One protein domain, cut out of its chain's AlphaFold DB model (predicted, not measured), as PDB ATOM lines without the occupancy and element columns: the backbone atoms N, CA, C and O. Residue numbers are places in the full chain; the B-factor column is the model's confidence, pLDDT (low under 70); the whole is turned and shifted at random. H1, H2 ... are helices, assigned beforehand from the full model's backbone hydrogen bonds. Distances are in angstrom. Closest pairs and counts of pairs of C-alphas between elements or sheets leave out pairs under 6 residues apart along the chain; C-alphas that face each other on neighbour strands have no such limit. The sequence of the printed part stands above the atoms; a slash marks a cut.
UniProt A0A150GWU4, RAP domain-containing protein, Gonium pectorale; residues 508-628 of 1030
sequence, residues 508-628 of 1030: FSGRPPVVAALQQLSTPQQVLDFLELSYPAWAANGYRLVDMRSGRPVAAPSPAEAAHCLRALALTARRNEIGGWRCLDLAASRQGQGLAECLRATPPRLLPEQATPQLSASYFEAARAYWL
ATOM      1  N   PHE A 508       9.692   7.220 -35.198       77.12
ATOM      2  CA  PHE A 508       8.346   6.682 -35.289       77.12
ATOM      3  C   PHE A 508       8.080   5.543 -34.295       77.12
ATOM      4  O   PHE A 508       6.917   5.242 -34.034       77.12
ATOM      5  N   SER A 509       9.109   4.921 -33.709       55.28
ATOM      6  CA  SER A 509       8.971   3.867 -32.685       55.28
ATOM      7  C   SER A 509       8.117   4.291 -31.484       55.28
ATOM      8  O   SER A 509       7.349   3.487 -30.959       55.28
ATOM      9  N   GLY A 510       8.159   5.572 -31.103       63.12
ATOM     10  CA  GLY A 510       7.288   6.156 -30.075       63.12
ATOM     11  C   GLY A 510       5.832   6.398 -30.510       63.12
ATOM     12  O   GLY A 510       5.044   6.928 -29.728       63.12
ATOM     13  N   ARG A 511       5.448   6.060 -31.750       75.56
ATOM     14  CA  ARG A 511       4.149   6.395 -32.357       75.56
ATOM     15  C   ARG A 511       3.372   5.124 -32.747       75.56
ATOM     16  O   ARG A 511       3.518   4.639 -33.872       75.56
ATOM     17  N   PRO A 512       2.450   4.629 -31.892       71.94
ATOM     18  CA  PRO A 512       1.603   3.468 -32.195       71.94
ATOM     19  C   PRO A 512       0.903   3.472 -33.573       71.94
ATOM     20  O   PRO A 512       0.813   2.396 -34.170       71.94
ATOM     21  N   PRO A 513       0.462   4.620 -34.143       81.62
ATOM     22  CA  PRO A 513      -0.100   4.653 -35.496       81.62
ATOM     23  C   PRO A 513       0.840   4.140 -36.596       81.62
ATOM     24  O   PRO A 513       0.355   3.604 -37.586       81.62
ATOM     25  N   VAL A 514       2.162   4.267 -36.442       82.25
ATOM     26  CA  VAL A 514       3.123   3.870 -37.486       82.25
ATOM     27  C   VAL A 514       3.376   2.365 -37.470       82.25
ATOM     28  O   VAL A 514       3.366   1.733 -38.522       82.25
ATOM     29  N   VAL A 515       3.481   1.754 -36.285       83.31
ATOM     30  CA  VAL A 515       3.532   0.285 -36.159       83.31
ATOM     31  C   VAL A 515       2.229  -0.352 -36.664       83.31
ATOM     32  O   VAL A 515       2.266  -1.414 -37.284       83.31
ATOM     33  N   ALA A 516       1.082   0.310 -36.466       86.38
ATOM     34  CA  ALA A 516      -0.191  -0.115 -37.046       86.38
ATOM     35  C   ALA A 516      -0.227   0.043 -38.580       86.38
ATOM     36  O   ALA A 516      -0.693  -0.864 -39.265       86.38
ATOM     37  N   ALA A 517       0.298   1.147 -39.128       89.19
ATOM     38  CA  ALA A 517       0.385   1.364 -40.574       89.19
ATOM     39  C   ALA A 517       1.284   0.318 -41.259       89.19
ATOM     40  O   ALA A 517       0.852  -0.303 -42.226       89.19
ATOM     41  N   LEU A 518       2.469   0.031 -40.705       91.94
ATOM     42  CA  LEU A 518       3.384  -1.017 -41.190       91.94
ATOM     43  C   LEU A 518       2.722  -2.405 -41.280       91.94
ATOM     44  O   LEU A 518       3.041  -3.184 -42.172       91.94
ATOM     45  N   GLN A 519       1.785  -2.726 -40.381       90.19
ATOM     46  CA  GLN A 519       1.048  -4.001 -40.399       90.19
ATOM     47  C   GLN A 519      -0.095  -4.046 -41.430       90.19
ATOM     48  O   GLN A 519      -0.574  -5.141 -41.755       90.19
ATOM     49  N   GLN A 520      -0.535  -2.881 -41.921       94.25
ATOM     50  CA  GLN A 520      -1.583  -2.713 -42.935       94.25
ATOM     51  C   GLN A 520      -1.041  -2.677 -44.370       94.25
ATOM     52  O   GLN A 520      -1.829  -2.834 -45.301       94.25
ATOM     53  N   LEU A 521       0.273  -2.509 -44.555       96.44
ATOM     54  CA  LEU A 521       0.923  -2.670 -45.856       96.44
ATOM     55  C   LEU A 521       0.703  -4.103 -46.366       96.44
ATOM     56  O   LEU A 521       0.744  -5.068 -45.590       96.44
ATOM     57  N   SER A 522       0.404  -4.240 -47.658       96.56
ATOM     58  CA  SER A 522       0.024  -5.517 -48.259       96.56
ATOM     59  C   SER A 522       1.212  -6.264 -48.855       96.56
ATOM     60  O   SER A 522       1.262  -7.479 -48.696       96.56
ATOM     61  N   THR A 523       2.179  -5.578 -49.475       97.38
ATOM     62  CA  THR A 523       3.344  -6.194 -50.149       97.38
ATOM     63  C   THR A 523       4.680  -5.775 -49.515       97.38
ATOM     64  O   THR A 523       4.749  -4.706 -48.908       97.38
ATOM     65  N   PRO A 524       5.770  -6.558 -49.676       96.88
ATOM     66  CA  PRO A 524       7.097  -6.152 -49.208       96.88
ATOM     67  C   PRO A 524       7.594  -4.856 -49.833       96.88
ATOM     68  O   PRO A 524       8.208  -4.060 -49.133       96.88
ATOM     69  N   GLN A 525       7.291  -4.618 -51.116       96.56
ATOM     70  CA  GLN A 525       7.710  -3.394 -51.796       96.56
ATOM     71  C   GLN A 525       7.150  -2.161 -51.084       96.56
ATOM     72  O   GLN A 525       7.923  -1.280 -50.745       96.56
ATOM     73  N   GLN A 526       5.875  -2.166 -50.682       96.62
ATOM     74  CA  GLN A 526       5.295  -1.066 -49.899       96.62
ATOM     75  C   GLN A 526       6.006  -0.830 -48.555       96.62
ATOM     76  O   GLN A 526       6.028   0.299 -48.068       96.62
ATOM     77  N   VAL A 527       6.583  -1.871 -47.936       96.62
ATOM     78  CA  VAL A 527       7.401  -1.737 -46.715       96.62
ATOM     79  C   VAL A 527       8.744  -1.068 -47.032       96.62
ATOM     80  O   VAL A 527       9.217  -0.259 -46.233       96.62
ATOM     81  N   LEU A 528       9.334  -1.359 -48.196       96.06
ATOM     82  CA  LEU A 528      10.547  -0.701 -48.689       96.06
ATOM     83  C   LEU A 528      10.273   0.754 -49.098       96.06
ATOM     84  O   LEU A 528      10.944   1.649 -48.594       96.06
ATOM     85  N   ASP A 529       9.229   1.015 -49.886       95.88
ATOM     86  CA  ASP A 529       8.800   2.364 -50.285       95.88
ATOM     87  C   ASP A 529       8.544   3.243 -49.046       95.88
ATOM     88  O   ASP A 529       8.980   4.395 -48.963       95.88
ATOM     89  N   PHE A 530       7.875   2.680 -48.029       95.75
ATOM     90  CA  PHE A 530       7.642   3.349 -46.752       95.75
ATOM     91  C   PHE A 530       8.950   3.689 -46.020       95.75
ATOM     92  O   PHE A 530       9.055   4.775 -45.446       95.75
ATOM     93  N   LEU A 531       9.947   2.798 -46.033       95.44
ATOM     94  CA  LEU A 531      11.270   3.050 -45.451       95.44
ATOM     95  C   LEU A 531      12.032   4.136 -46.209       95.44
ATOM     96  O   LEU A 531      12.579   5.037 -45.575       95.44
ATOM     97  N   GLU A 532      12.042   4.093 -47.538       96.38
ATOM     98  CA  GLU A 532      12.738   5.067 -48.386       96.38
ATOM     99  C   GLU A 532      12.182   6.484 -48.182       96.38
ATOM    100  O   GLU A 532      12.936   7.441 -47.997       96.38
ATOM    101  N   LEU A 533      10.858   6.617 -48.082       95.56
ATOM    102  CA  LEU A 533      10.179   7.887 -47.799       95.56
ATOM    103  C   LEU A 533      10.285   8.333 -46.335       95.56
ATOM    104  O   LEU A 533      10.196   9.532 -46.043       95.56
ATOM    105  N   SER A 534      10.467   7.388 -45.411       94.81
ATOM    106  CA  SER A 534      10.678   7.672 -43.989       94.81
ATOM    107  C   SER A 534      12.123   8.056 -43.677       94.81
ATOM    108  O   SER A 534      12.333   8.848 -42.764       94.81
ATOM    109  N   TYR A 535      13.107   7.570 -44.441       96.00
ATOM    110  CA  TYR A 535      14.540   7.799 -44.216       96.00
ATOM    111  C   TYR A 535      15.289   8.129 -45.527       96.00
ATOM    112  O   TYR A 535      16.253   7.448 -45.885       96.00
ATOM    113  N   PRO A 536      14.905   9.202 -46.250       95.94
ATOM    114  CA  PRO A 536      15.425   9.481 -47.592       95.94
ATOM    115  C   PRO A 536      16.936   9.751 -47.628       95.94
ATOM    116  O   PRO A 536      17.590   9.436 -48.615       95.94
ATOM    117  N   ALA A 537      17.519  10.281 -46.546       94.69
ATOM    118  CA  ALA A 537      18.969  10.461 -46.441       94.69
ATOM    119  C   ALA A 537      19.721   9.117 -46.365       94.69
ATOM    120  O   ALA A 537      20.778   8.961 -46.971       94.69
ATOM    121  N   TRP A 538      19.161   8.137 -45.653       96.06
ATOM    122  CA  TRP A 538      19.718   6.789 -45.517       96.06
ATOM    123  C   TRP A 538      19.553   5.978 -46.806       96.06
ATOM    124  O   TRP A 538      20.500   5.323 -47.240       96.06
ATOM    125  N   ALA A 539      18.406   6.110 -47.482       96.31
ATOM    126  CA  ALA A 539      18.188   5.551 -48.815       96.31
ATOM    127  C   ALA A 539      19.162   6.134 -49.856       96.31
ATOM    128  O   ALA A 539      19.826   5.383 -50.573       96.31
ATOM    129  N   ALA A 540      19.348   7.460 -49.874       95.12
ATOM    130  CA  ALA A 540      20.336   8.128 -50.728       95.12
ATOM    131  C   ALA A 540      21.789   7.709 -50.417       95.12
ATOM    132  O   ALA A 540      22.621   7.659 -51.322       95.12
ATOM    133  N   ASN A 541      22.090   7.335 -49.167       95.44
ATOM    134  CA  ASN A 541      23.366   6.735 -48.760       95.44
ATOM    135  C   ASN A 541      23.465   5.217 -49.055       95.44
ATOM    136  O   ASN A 541      24.326   4.514 -48.520       95.44
ATOM    137  N   GLY A 542      22.562   4.665 -49.873       96.00
ATOM    138  CA  GLY A 542      22.561   3.247 -50.234       96.00
ATOM    139  C   GLY A 542      22.327   2.307 -49.048       96.00
ATOM    140  O   GLY A 542      22.857   1.196 -49.058       96.00
ATOM    141  N   TYR A 543      21.550   2.752 -48.054       96.62
ATOM    142  CA  TYR A 543      21.143   2.021 -46.844       96.62
ATOM    143  C   TYR A 543      22.262   1.726 -45.830       96.62
ATOM    144  O   TYR A 543      22.096   0.891 -44.942       96.62
ATOM    145  N   ARG A 544      23.386   2.449 -45.913       94.00
ATOM    146  CA  ARG A 544      24.484   2.392 -44.930       94.00
ATOM    147  C   ARG A 544      24.234   3.350 -43.764       94.00
ATOM    148  O   ARG A 544      23.818   4.488 -43.986       94.00
ATOM    149  N   LEU A 545      24.547   2.932 -42.534       93.56
ATOM    150  CA  LEU A 545      24.395   3.783 -41.334       93.56
ATOM    151  C   LEU A 545      25.299   5.032 -41.328       93.56
ATOM    152  O   LEU A 545      24.984   6.015 -40.660       93.56
ATOM    153  N   VAL A 546      26.421   5.006 -42.052       92.56
ATOM    154  CA  VAL A 546      27.409   6.096 -42.109       92.56
ATOM    155  C   VAL A 546      27.679   6.468 -43.566       92.56
ATOM    156  O   VAL A 546      27.779   5.593 -44.430       92.56
ATOM    157  N   ASP A 547      27.772   7.766 -43.855       92.44
ATOM    158  CA  ASP A 547      28.134   8.277 -45.177       92.44
ATOM    159  C   ASP A 547      29.615   8.008 -45.453       92.44
ATOM    160  O   ASP A 547      30.495   8.540 -44.775       92.44
ATOM    161  N   MET A 548      29.882   7.212 -46.490       83.19
ATOM    162  CA  MET A 548      31.236   6.829 -46.901       83.19
ATOM    163  C   MET A 548      32.103   8.024 -47.336       83.19
ATOM    164  O   MET A 548      33.324   7.898 -47.357       83.19
ATOM    165  N   ARG A 549      31.505   9.168 -47.704       87.62
ATOM    166  CA  ARG A 549      32.223  10.377 -48.148       87.62
ATOM    167  C   ARG A 549      32.583  11.316 -46.999       87.62
ATOM    168  O   ARG A 549      33.671  11.884 -47.017       87.62
ATOM    169  N   SER A 550      31.694  11.510 -46.022       90.88
ATOM    170  CA  SER A 550      31.937  12.416 -44.883       90.88
ATOM    171  C   SER A 550      32.311  11.722 -43.570       90.88
ATOM    172  O   SER A 550      32.705  12.405 -42.623       90.88
ATOM    173  N   GLY A 551      32.172  10.396 -43.482       88.62
ATOM    174  CA  GLY A 551      32.389   9.615 -42.260       88.62
ATOM    175  C   GLY A 551      31.370   9.895 -41.148       88.62
ATOM    176  O   GLY A 551      31.634   9.574 -39.990       88.62
ATOM    177  N   ARG A 552      30.234  10.533 -41.467       90.25
ATOM    178  CA  ARG A 552      29.207  10.957 -40.498       90.25
ATOM    179  C   ARG A 552      28.017   9.993 -40.466       90.25
ATOM    180  O   ARG A 552      27.616   9.515 -41.529       90.25
ATOM    181  N   PRO A 553      27.411   9.738 -39.290       89.62
ATOM    182  CA  PRO A 553      26.177   8.965 -39.208       89.62
ATOM    183  C   PRO A 553      25.058   9.627 -40.016       89.62
ATOM    184  O   PRO A 553      24.905  10.851 -40.018       89.62
ATOM    185  N   VAL A 554      24.263   8.797 -40.683       94.94
ATOM    186  CA  VAL A 554      23.095   9.198 -41.468       94.94
ATOM    187  C   VAL A 554      21.828   8.836 -40.692       94.94
ATOM    188  O   VAL A 554      21.789   7.833 -39.984       94.94
ATOM    189  N   ALA A 555      20.782   9.657 -40.804       94.62
ATOM    190  CA  ALA A 555      19.515   9.431 -40.108       94.62
ATOM    191  C   ALA A 555      18.796   8.174 -40.645       94.62
ATOM    192  O   ALA A 555      18.117   8.236 -41.673       94.62
ATOM    193  N   ALA A 556      18.971   7.055 -39.940       95.94
ATOM    194  CA  ALA A 556      18.523   5.708 -40.296       95.94
ATOM    195  C   ALA A 556      17.413   5.179 -39.350       95.94
ATOM    196  O   ALA A 556      17.202   5.767 -38.283       95.94
ATOM    197  N   PRO A 557      16.700   4.086 -39.702       95.94
ATOM    198  CA  PRO A 557      15.660   3.499 -38.856       95.94
ATOM    199  C   PRO A 557      16.255   2.838 -37.618       95.94
ATOM    200  O   PRO A 557      16.903   1.800 -37.734       95.94
ATOM    201  N   SER A 558      15.976   3.404 -36.437       93.31
ATOM    202  CA  SER A 558      16.508   2.932 -35.152       93.31
ATOM    203  C   SER A 558      16.252   1.432 -34.936       93.31
ATOM    204  O   SER A 558      15.309   0.885 -35.514       93.31
ATOM    205  N   PRO A 559      17.015   0.731 -34.079       91.75
ATOM    206  CA  PRO A 559      16.970  -0.733 -34.002       91.75
ATOM    207  C   PRO A 559      15.570  -1.337 -33.798       91.75
ATOM    208  O   PRO A 559      15.226  -2.357 -34.396       91.75
ATOM    209  N   ALA A 560      14.712  -0.678 -33.013       88.44
ATOM    210  CA  ALA A 560      13.316  -1.085 -32.849       88.44
ATOM    211  C   ALA A 560      12.492  -0.917 -34.144       88.44
ATOM    212  O   ALA A 560      11.662  -1.764 -34.472       88.44
ATOM    213  N   GLU A 561      12.726   0.153 -34.901       93.38
ATOM    214  CA  GLU A 561      12.063   0.447 -36.177       93.38
ATOM    215  C   GLU A 561      12.535  -0.512 -37.266       93.38
ATOM    216  O   GLU A 561      11.700  -1.079 -37.968       93.38
ATOM    217  N   ALA A 562      13.841  -0.781 -37.346       95.06
ATOM    218  CA  ALA A 562      14.404  -1.792 -38.235       95.06
ATOM    219  C   ALA A 562      13.824  -3.190 -37.946       95.06
ATOM    220  O   ALA A 562      13.388  -3.877 -38.871       95.06
ATOM    221  N   ALA A 563      13.702  -3.581 -36.669       92.00
ATOM    222  CA  ALA A 563      13.055  -4.834 -36.270       92.00
ATOM    223  C   ALA A 563      11.565  -4.874 -36.655       92.00
ATOM    224  O   ALA A 563      11.076  -5.889 -37.158       92.00
ATOM    225  N   HIS A 564      10.830  -3.774 -36.456       93.00
ATOM    226  CA  HIS A 564       9.430  -3.670 -36.865       93.00
ATOM    227  C   HIS A 564       9.257  -3.735 -38.388       93.00
ATOM    228  O   HIS A 564       8.332  -4.403 -38.854       93.00
ATOM    229  N   CYS A 565      10.148  -3.112 -39.162       94.69
ATOM    230  CA  CYS A 565      10.083  -3.111 -40.621       94.69
ATOM    231  C   CYS A 565      10.512  -4.456 -41.219       94.69
ATOM    232  O   CYS A 565       9.813  -4.962 -42.089       94.69
ATOM    233  N   LEU A 566      11.557  -5.113 -40.701       95.56
ATOM    234  CA  LEU A 566      11.904  -6.491 -41.087       95.56
ATOM    235  C   LEU A 566      10.777  -7.477 -40.757       95.56
ATOM    236  O   LEU A 566      10.459  -8.349 -41.566       95.56
ATOM    237  N   ARG A 567      10.106  -7.311 -39.610       94.69
ATOM    238  CA  ARG A 567       8.916  -8.103 -39.268       94.69
ATOM    239  C   ARG A 567       7.747  -7.825 -40.219       94.69
ATOM    240  O   ARG A 567       7.059  -8.770 -40.594       94.69
ATOM    241  N   ALA A 568       7.512  -6.572 -40.608       95.38
ATOM    242  CA  ALA A 568       6.489  -6.222 -41.594       95.38
ATOM    243  C   ALA A 568       6.814  -6.821 -42.973       95.38
ATOM    244  O   ALA A 568       5.963  -7.480 -43.567       95.38
ATOM    245  N   LEU A 569       8.064  -6.704 -43.426       96.12
ATOM    246  CA  LEU A 569       8.562  -7.273 -44.677       96.12
ATOM    247  C   LEU A 569       8.393  -8.801 -44.707       96.12
ATOM    248  O   LEU A 569       7.770  -9.320 -45.628       96.12
ATOM    249  N   ALA A 570       8.812  -9.518 -43.662       93.75
ATOM    250  CA  ALA A 570       8.625 -10.969 -43.560       93.75
ATOM    251  C   ALA A 570       7.139 -11.390 -43.509       93.75
ATOM    252  O   ALA A 570       6.747 -12.379 -44.130       93.75
ATOM    253  N   LEU A 571       6.285 -10.634 -42.804       94.31
ATOM    254  CA  LEU A 571       4.840 -10.897 -42.763       94.31
ATOM    255  C   LEU A 571       4.164 -10.628 -44.113       94.31
ATOM    256  O   LEU A 571       3.310 -11.411 -44.521       94.31
ATOM    257  N   THR A 572       4.539  -9.561 -44.820       95.88
ATOM    258  CA  THR A 572       4.030  -9.284 -46.173       95.88
ATOM    259  C   THR A 572       4.549 -10.291 -47.198       95.88
ATOM    260  O   THR A 572       3.758 -10.768 -48.004       95.88
ATOM    261  N   ALA A 573       5.813 -10.716 -47.130       95.12
ATOM    262  CA  ALA A 573       6.350 -11.746 -48.017       95.12
ATOM    263  C   ALA A 573       5.584 -13.068 -47.854       95.12
ATOM    264  O   ALA A 573       5.117 -13.635 -48.841       95.12
ATOM    265  N   ARG A 574       5.321 -13.483 -46.605       94.25
ATOM    266  CA  ARG A 574       4.475 -14.649 -46.309       94.25
ATOM    267  C   ARG A 574       3.021 -14.477 -46.774       94.25
ATOM    268  O   ARG A 574       2.439 -15.438 -47.255       94.25
ATOM    269  N   ARG A 575       2.428 -13.281 -46.643       95.00
ATOM    270  CA  ARG A 575       1.049 -12.981 -47.098       95.00
ATOM    271  C   ARG A 575       0.870 -13.005 -48.620       95.00
ATOM    272  O   ARG A 575      -0.261 -13.143 -49.063       95.00
ATOM    273  N   ASN A 576       1.942 -12.832 -49.394       95.50
ATOM    274  CA  ASN A 576       1.924 -12.877 -50.864       95.50
ATOM    275  C   ASN A 576       2.621 -14.142 -51.400       95.50
ATOM    276  O   ASN A 576       3.075 -14.139 -52.540       95.50
ATOM    277  N   GLU A 577       2.767 -15.174 -50.558       95.25
ATOM    278  CA  GLU A 577       3.307 -16.495 -50.924       95.25
ATOM    279  C   GLU A 577       4.657 -16.419 -51.665       95.25
ATOM    280  O   GLU A 577       4.969 -17.201 -52.562       95.25
ATOM    281  N   ILE A 578       5.494 -15.450 -51.276       93.88
ATOM    282  CA  ILE A 578       6.787 -15.214 -51.911       93.88
ATOM    283  C   ILE A 578       7.730 -16.367 -51.562       93.88
ATOM    284  O   ILE A 578       8.235 -16.457 -50.442       93.88
ATOM    285  N   GLY A 579       7.970 -17.237 -52.547       92.19
ATOM    286  CA  GLY A 579       8.827 -18.413 -52.417       92.19
ATOM    287  C   GLY A 579      10.231 -18.098 -51.887       92.19
ATOM    288  O   GLY A 579      10.749 -16.990 -52.055       92.19
ATOM    289  N   GLY A 580      10.855 -19.094 -51.250       88.38
ATOM    290  CA  GLY A 580      12.078 -18.926 -50.455       88.38
ATOM    291  C   GLY A 580      13.214 -18.190 -51.172       88.38
ATOM    292  O   GLY A 580      13.840 -17.324 -50.570       88.38
ATOM    293  N   TRP A 581      13.420 -18.450 -52.467       86.19
ATOM    294  CA  TRP A 581      14.435 -17.768 -53.277       86.19
ATOM    295  C   TRP A 581      14.209 -16.248 -53.364       86.19
ATOM    296  O   TRP A 581      15.096 -15.476 -53.021       86.19
ATOM    297  N   ARG A 582      12.980 -15.798 -53.651       88.31
ATOM    298  CA  ARG A 582      12.633 -14.362 -53.651       88.31
ATOM    299  C   ARG A 582      12.672 -13.733 -52.251       88.31
ATOM    300  O   ARG A 582      12.879 -12.529 -52.120       88.31
ATOM    301  N   CYS A 583      12.496 -14.523 -51.190       89.00
ATOM    302  CA  CYS A 583      12.758 -14.055 -49.826       89.00
ATOM    303  C   CYS A 583      14.263 -13.867 -49.553       89.00
ATOM    304  O   CYS A 583      14.626 -12.944 -48.823       89.00
ATOM    305  N   LEU A 584      15.135 -14.684 -50.157       88.19
ATOM    306  CA  LEU A 584      16.585 -14.466 -50.134       88.19
ATOM    307  C   LEU A 584      16.968 -13.226 -50.951       88.19
ATOM    308  O   LEU A 584      17.756 -12.433 -50.447       88.19
ATOM    309  N   ASP A 585      16.359 -12.980 -52.117       93.50
ATOM    310  CA  ASP A 585      16.560 -11.733 -52.881       93.50
ATOM    311  C   ASP A 585      16.178 -10.493 -52.056       93.50
ATOM    312  O   ASP A 585      16.937  -9.526 -51.978       93.50
ATOM    313  N   LEU A 586      15.025 -10.524 -51.376       92.75
ATOM    314  CA  LEU A 586      14.591  -9.441 -50.486       92.75
ATOM    315  C   LEU A 586      15.556  -9.236 -49.306       92.75
ATOM    316  O   LEU A 586      15.822  -8.092 -48.936       92.75
ATOM    317  N   ALA A 587      16.119 -10.305 -48.736       91.44
ATOM    318  CA  ALA A 587      17.128 -10.216 -47.677       91.44
ATOM    319  C   ALA A 587      18.505  -9.747 -48.194       91.44
ATOM    320  O   ALA A 587      19.227  -9.049 -47.480       91.44
ATOM    321  N   ALA A 588      18.855 -10.099 -49.433       90.75
ATOM    322  CA  ALA A 588      20.085  -9.705 -50.115       90.75
ATOM    323  C   ALA A 588      20.010  -8.298 -50.733       90.75
ATOM    324  O   ALA A 588      21.057  -7.713 -51.017       90.75
ATOM    325  N   SER A 589      18.812  -7.732 -50.907       95.50
ATOM    326  CA  SER A 589      18.603  -6.343 -51.331       95.50
ATOM    327  C   SER A 589      19.348  -5.360 -50.421       95.50
ATOM    328  O   SER A 589      19.541  -5.618 -49.229       95.50
ATOM    329  N   ARG A 590      19.755  -4.196 -50.946       95.12
ATOM    330  CA  ARG A 590      20.468  -3.200 -50.124       95.12
ATOM    331  C   ARG A 590      19.593  -2.686 -48.976       95.12
ATOM    332  O   ARG A 590      20.111  -2.479 -47.886       95.12
ATOM    333  N   GLN A 591      18.281  -2.576 -49.185       96.19
ATOM    334  CA  GLN A 591      17.302  -2.275 -48.143       96.19
ATOM    335  C   GLN A 591      17.311  -3.342 -47.036       96.19
ATOM    336  O   GLN A 591      17.423  -3.008 -45.858       96.19
ATOM    337  N   GLY A 592      17.234  -4.629 -47.397       94.25
ATOM    338  CA  GLY A 592      17.253  -5.752 -46.453       94.25
ATOM    339  C   GLY A 592      18.565  -5.847 -45.670       94.25
ATOM    340  O   GLY A 592      18.550  -5.953 -44.441       94.25
ATOM    341  N   GLN A 593      19.701  -5.712 -46.361       94.62
ATOM    342  CA  GLN A 593      21.027  -5.657 -45.741       94.62
ATOM    343  C   GLN A 593      21.184  -4.443 -44.817       94.62
ATOM    344  O   GLN A 593      21.711  -4.588 -43.716       94.62
ATOM    345  N   GLY A 594      20.700  -3.269 -45.227       95.12
ATOM    346  CA  GLY A 594      20.736  -2.049 -44.426       95.12
ATOM    347  C   GLY A 594      19.877  -2.152 -43.169       95.12
ATOM    348  O   GLY A 594      20.330  -1.789 -42.088       95.12
ATOM    349  N   LEU A 595      18.664  -2.709 -43.263       95.62
ATOM    350  CA  LEU A 595      17.835  -3.003 -42.088       95.62
ATOM    351  C   LEU A 595      18.533  -3.982 -41.133       95.62
ATOM    352  O   LEU A 595      18.455  -3.815 -39.918       95.62
ATOM    353  N   ALA A 596      19.239  -4.984 -41.663       93.00
ATOM    354  CA  ALA A 596      20.041  -5.900 -40.857       93.00
ATOM    355  C   ALA A 596      21.291  -5.224 -40.252       93.00
ATOM    356  O   ALA A 596      21.701  -5.595 -39.156       93.00
ATOM    357  N   GLU A 597      21.878  -4.216 -40.908       91.00
ATOM    358  CA  GLU A 597      22.927  -3.361 -40.334       91.00
ATOM    359  C   GLU A 597      22.365  -2.469 -39.214       91.00
ATOM    360  O   GLU A 597      22.961  -2.395 -38.144       91.00
ATOM    361  N   CYS A 598      21.155  -1.925 -39.373       91.19
ATOM    362  CA  CYS A 598      20.423  -1.211 -38.317       91.19
ATOM    363  C   CYS A 598      20.064  -2.098 -37.104       91.19
ATOM    364  O   CYS A 598      19.663  -1.566 -36.070       91.19
ATOM    365  N   LEU A 599      20.206  -3.428 -37.217       88.00
ATOM    366  CA  LEU A 599      20.078  -4.398 -36.121       88.00
ATOM    367  C   LEU A 599      21.417  -4.896 -35.544       88.00
ATOM    368  O   LEU A 599      21.402  -5.643 -34.565       88.00
ATOM    369  N   ARG A 600      22.569  -4.516 -36.109       82.31
ATOM    370  CA  ARG A 600      23.893  -4.908 -35.597       82.31
ATOM    371  C   ARG A 600      24.424  -3.890 -34.595       82.31
ATOM    372  O   ARG A 600      24.679  -2.749 -34.960       82.31
ATOM    373  N   ALA A 601      24.660  -4.340 -33.361       54.62
ATOM    374  CA  ALA A 601      25.391  -3.574 -32.343       54.62
ATOM    375  C   ALA A 601      26.837  -3.243 -32.778       54.62
ATOM    376  O   ALA A 601      27.413  -2.249 -32.340       54.62
ATOM    377  N   THR A 602      27.385  -4.062 -33.676       48.69
ATOM    378  CA  THR A 602      28.666  -3.886 -34.364       48.69
ATOM    379  C   THR A 602      28.654  -2.632 -35.260       48.69
ATOM    380  O   THR A 602      27.649  -2.386 -35.932       48.69
ATOM    381  N   PRO A 603      29.757  -1.867 -35.375       52.81
ATOM    382  CA  PRO A 603      29.865  -0.806 -36.381       52.81
ATOM    383  C   PRO A 603      29.699  -1.332 -37.822       52.81
ATOM    384  O   PRO A 603      29.951  -2.516 -38.079       52.81
ATOM    385  N   PRO A 604      29.324  -0.460 -38.784       55.38
ATOM    386  CA  PRO A 604      29.156  -0.835 -40.188       55.38
ATOM    387  C   PRO A 604      30.394  -1.502 -40.786       55.38
ATOM    388  O   PRO A 604      31.531  -1.170 -40.439       55.38
ATOM    389  N   ARG A 605      30.180  -2.413 -41.741       50.03
ATOM    390  CA  ARG A 605      31.283  -3.127 -42.404       50.03
ATOM    391  C   ARG A 605      32.041  -2.205 -43.365       50.03
ATOM    392  O   ARG A 605      31.683  -2.084 -44.537       50.03
ATOM    393  N   LEU A 606      33.120  -1.601 -42.873       56.62
ATOM    394  CA  LEU A 606      34.176  -1.037 -43.715       56.62
ATOM    395  C   LEU A 606      34.801  -2.145 -44.577       56.62
ATOM    396  O   LEU A 606      34.998  -3.269 -44.111       56.62
ATOM    397  N   LEU A 607      35.115  -1.826 -45.835       60.34
ATOM    398  CA  LEU A 607      35.968  -2.685 -46.663       60.34
ATOM    399  C   LEU A 607      37.410  -2.638 -46.117       60.34
ATOM    400  O   LEU A 607      37.789  -1.599 -45.571       60.34
ATOM    401  N   PRO A 608      38.229  -3.700 -46.261       48.22
ATOM    402  CA  PRO A 608      39.581  -3.737 -45.690       48.22
ATOM    403  C   PRO A 608      40.454  -2.540 -46.099       48.22
ATOM    404  O   PRO A 608      41.072  -1.912 -45.246       48.22
ATOM    405  N   GLU A 609      40.404  -2.154 -47.376       51.56
ATOM    406  CA  GLU A 609      41.086  -0.982 -47.957       51.56
ATOM    407  C   GLU A 609      40.663   0.364 -47.337       51.56
ATOM    408  O   GLU A 609      41.385   1.353 -47.410       51.56
ATOM    409  N   GLN A 610      39.472   0.419 -46.735       58.19
ATOM    410  CA  GLN A 610      38.860   1.627 -46.172       58.19
ATOM    411  C   GLN A 610      38.965   1.667 -44.637       58.19
ATOM    412  O   GLN A 610      38.688   2.696 -44.019       58.19
ATOM    413  N   ALA A 611      39.371   0.564 -44.005       57.94
ATOM    414  CA  ALA A 611      39.372   0.367 -42.560       57.94
ATOM    415  C   ALA A 611      40.572   1.029 -41.852       57.94
ATOM    416  O   ALA A 611      41.315   0.382 -41.114       57.94
ATOM    417  N   THR A 612      40.757   2.344 -42.024       74.06
ATOM    418  CA  THR A 612      41.717   3.081 -41.184       74.06
ATOM    419  C   THR A 612      41.293   2.993 -39.707       74.06
ATOM    420  O   THR A 612      40.089   2.978 -39.420       74.06
ATOM    421  N   PRO A 613      42.228   2.957 -38.737       64.69
ATOM    422  CA  PRO A 613      41.875   2.910 -37.315       64.69
ATOM    423  C   PRO A 613      40.993   4.086 -36.872       64.69
ATOM    424  O   PRO A 613      40.102   3.919 -36.045       64.69
ATOM    425  N   GLN A 614      41.204   5.265 -37.460       66.19
ATOM    426  CA  GLN A 614      40.448   6.486 -37.182       66.19
ATOM    427  C   GLN A 614      39.011   6.396 -37.712       66.19
ATOM    428  O   GLN A 614      38.084   6.736 -36.980       66.19
ATOM    429  N   LEU A 615      38.815   5.900 -38.941       64.56
ATOM    430  CA  LEU A 615      37.477   5.684 -39.501       64.56
ATOM    431  C   LEU A 615      36.751   4.547 -38.768       64.56
ATOM    432  O   LEU A 615      35.573   4.659 -38.464       64.56
ATOM    433  N   SER A 616      37.468   3.486 -38.394       64.12
ATOM    434  CA  SER A 616      36.919   2.385 -37.591       64.12
ATOM    435  C   SER A 616      36.457   2.867 -36.210       64.12
ATOM    436  O   SER A 616      35.381   2.484 -35.751       64.12
ATOM    437  N   ALA A 617      37.222   3.757 -35.565       66.12
ATOM    438  CA  ALA A 617      36.846   4.372 -34.294       66.12
ATOM    439  C   ALA A 617      35.671   5.357 -34.431       66.12
ATOM    440  O   ALA A 617      34.780   5.349 -33.583       66.12
ATOM    441  N   SER A 618      35.616   6.174 -35.494       62.28
ATOM    442  CA  SER A 618      34.471   7.069 -35.715       62.28
ATOM    443  C   SER A 618      33.198   6.298 -36.067       62.28
ATOM    444  O   SER A 618      32.128   6.671 -35.598       62.28
ATOM    445  N   TYR A 619      33.304   5.188 -36.804       64.06
ATOM    446  CA  TYR A 619      32.196   4.266 -37.068       64.06
ATOM    447  C   TYR A 619      31.732   3.567 -35.783       64.06
ATOM    448  O   TYR A 619      30.527   3.430 -35.576       64.06
ATOM    449  N   PHE A 620      32.658   3.166 -34.904       64.56
ATOM    450  CA  PHE A 620      32.325   2.593 -33.598       64.56
ATOM    451  C   PHE A 620      31.593   3.596 -32.705       64.56
ATOM    452  O   PHE A 620      30.520   3.272 -32.213       64.56
ATOM    453  N   GLU A 621      32.098   4.821 -32.535       64.50
ATOM    454  CA  GLU A 621      31.417   5.836 -31.716       64.50
ATOM    455  C   GLU A 621      30.107   6.335 -32.354       64.50
ATOM    456  O   GLU A 621      29.136   6.567 -31.637       64.50
ATOM    457  N   ALA A 622      30.012   6.418 -33.686       58.22
ATOM    458  CA  ALA A 622      28.764   6.751 -34.381       58.22
ATOM    459  C   ALA A 622      27.685   5.670 -34.191       58.22
ATOM    460  O   ALA A 622      26.542   5.995 -33.868       58.22
ATOM    461  N   ALA A 623      28.049   4.391 -34.339       56.62
ATOM    462  CA  ALA A 623      27.157   3.277 -34.035       56.62
ATOM    463  C   ALA A 623      26.800   3.264 -32.541       56.62
ATOM    464  O   ALA A 623      25.629   3.198 -32.186       56.62
ATOM    465  N   ARG A 624      27.782   3.400 -31.650       63.47
ATOM    466  CA  ARG A 624      27.592   3.417 -30.195       63.47
ATOM    467  C   ARG A 624      26.650   4.531 -29.739       63.47
ATOM    468  O   ARG A 624      25.797   4.261 -28.901       63.47
ATOM    469  N   ALA A 625      26.755   5.739 -30.292       62.59
ATOM    470  CA  ALA A 625      25.814   6.824 -30.014       62.59
ATOM    471  C   ALA A 625      24.392   6.450 -30.469       62.59
ATOM    472  O   ALA A 625      23.454   6.509 -29.682       62.59
ATOM    473  N   TYR A 626      24.251   5.952 -31.699       60.16
ATOM    474  CA  TYR A 626      22.990   5.458 -32.261       60.16
ATOM    475  C   TYR A 626      22.364   4.282 -31.473       60.16
ATOM    476  O   TYR A 626      21.140   4.155 -31.424       60.16
ATOM    477  N   TRP A 627      23.183   3.446 -30.826       61.09
ATOM    478  CA  TRP A 627      22.755   2.300 -30.015       61.09
ATOM    479  C   TRP A 627      22.490   2.620 -28.537       61.09
ATOM    480  O   TRP A 627      21.684   1.926 -27.916       61.09
ATOM    481  N   LEU A 628      23.178   3.611 -27.953       52.03
ATOM    482  CA  LEU A 628      23.189   3.856 -26.503       52.03
ATOM    483  C   LEU A 628      22.644   5.221 -26.067       52.03
ATOM    484  O   LEU A 628      22.300   5.355 -24.893       52.03
TER     485      LEU A 628
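AT A GLANCE: This is residues 508 to 628 of the 1030 residues of the protein "RAP domain-containing protein" of Gonium pectorale (UniProt A0A150GWU4). A long helix, H4, forms the core of a helical body: H1 and H2 pack alongside it, H5 runs beside it, and H6 crosses it steeply near its first residues. The last helix, H7, lies off at one end of the longest axis, reached by a long loop and near H4 only with its own last residues. The printed part has 121 residues with seven named helices, H1 to H7 in order along the chain, and no named strand; the class is all helix. It is compact, with a radius of gyration of the C-alphas of 15.0 A, and spans 45 by 33 by 22 A.

HOW THE PARTS SIT: The hub is H4, residues 559 to 575, which touches three other helices. H2, residues 524 to 534, touches it at a shallow tilt of 27 degrees, opposite ways; their closest C-alphas, of Pro 524 and Leu 569, are 4.9 A apart. H1, residues 512 to 520, touches residues 564 to 568 of H4 alone, at a shallow tilt of 25 degrees, the same way, with the C-alphas of Gln 519 and Ala 568 closest at 6.0 A. H6, residues 590 to 597, touches residues 562 to 566 of H4 alone, at a steep tilt of 48 degrees, opposite ways; the C-alphas of Ala 562 and Leu 595 are closest, at 5.3 A. H5, residues 580 to 588, is close to H4 but not clearly touching, at 7.0 A between the C-alphas of Ala 573 and Cys 583. H3, residues 536 to 540, touches no helix but is near H2, with the C-alphas of Glu 532 and Ala 539 closest at 5.5 A. H7, residues 613 to 628, touches no helix; its Trp 627 comes within 7.7 A of Pro 559 of H4, C-alpha to C-alpha. In each of the seven helices every O i to N i+4 pair is within hydrogen-bond range.

IN THESE COORDINATES: H4 runs 24.0 A from C-alpha 559 at (16.970, -0.733, -34.002) to C-alpha 575. H7 measures 21.6 A and ends with C-alpha 628 at (23.189, 3.856, -26.503). H2 measures 15.2 A, H1 12.8 A from C-alpha 512 at (1.603, 3.468, -32.195), H5 12.2 A, H6 10.1 A and H3 6.0 A.

THE WHOLE: The C-alphas of Glu 577 and Gln 614 are the two farthest apart, at 45.8 A. The printed part has no cut. The long links are H3 to H4, residues 541 to 558, and H6 to H7, residues 598 to 612. The mean pLDDT of the printed part is 84.2; residues 509 to 510, 601 to 611 and 613 to 628 are under 70.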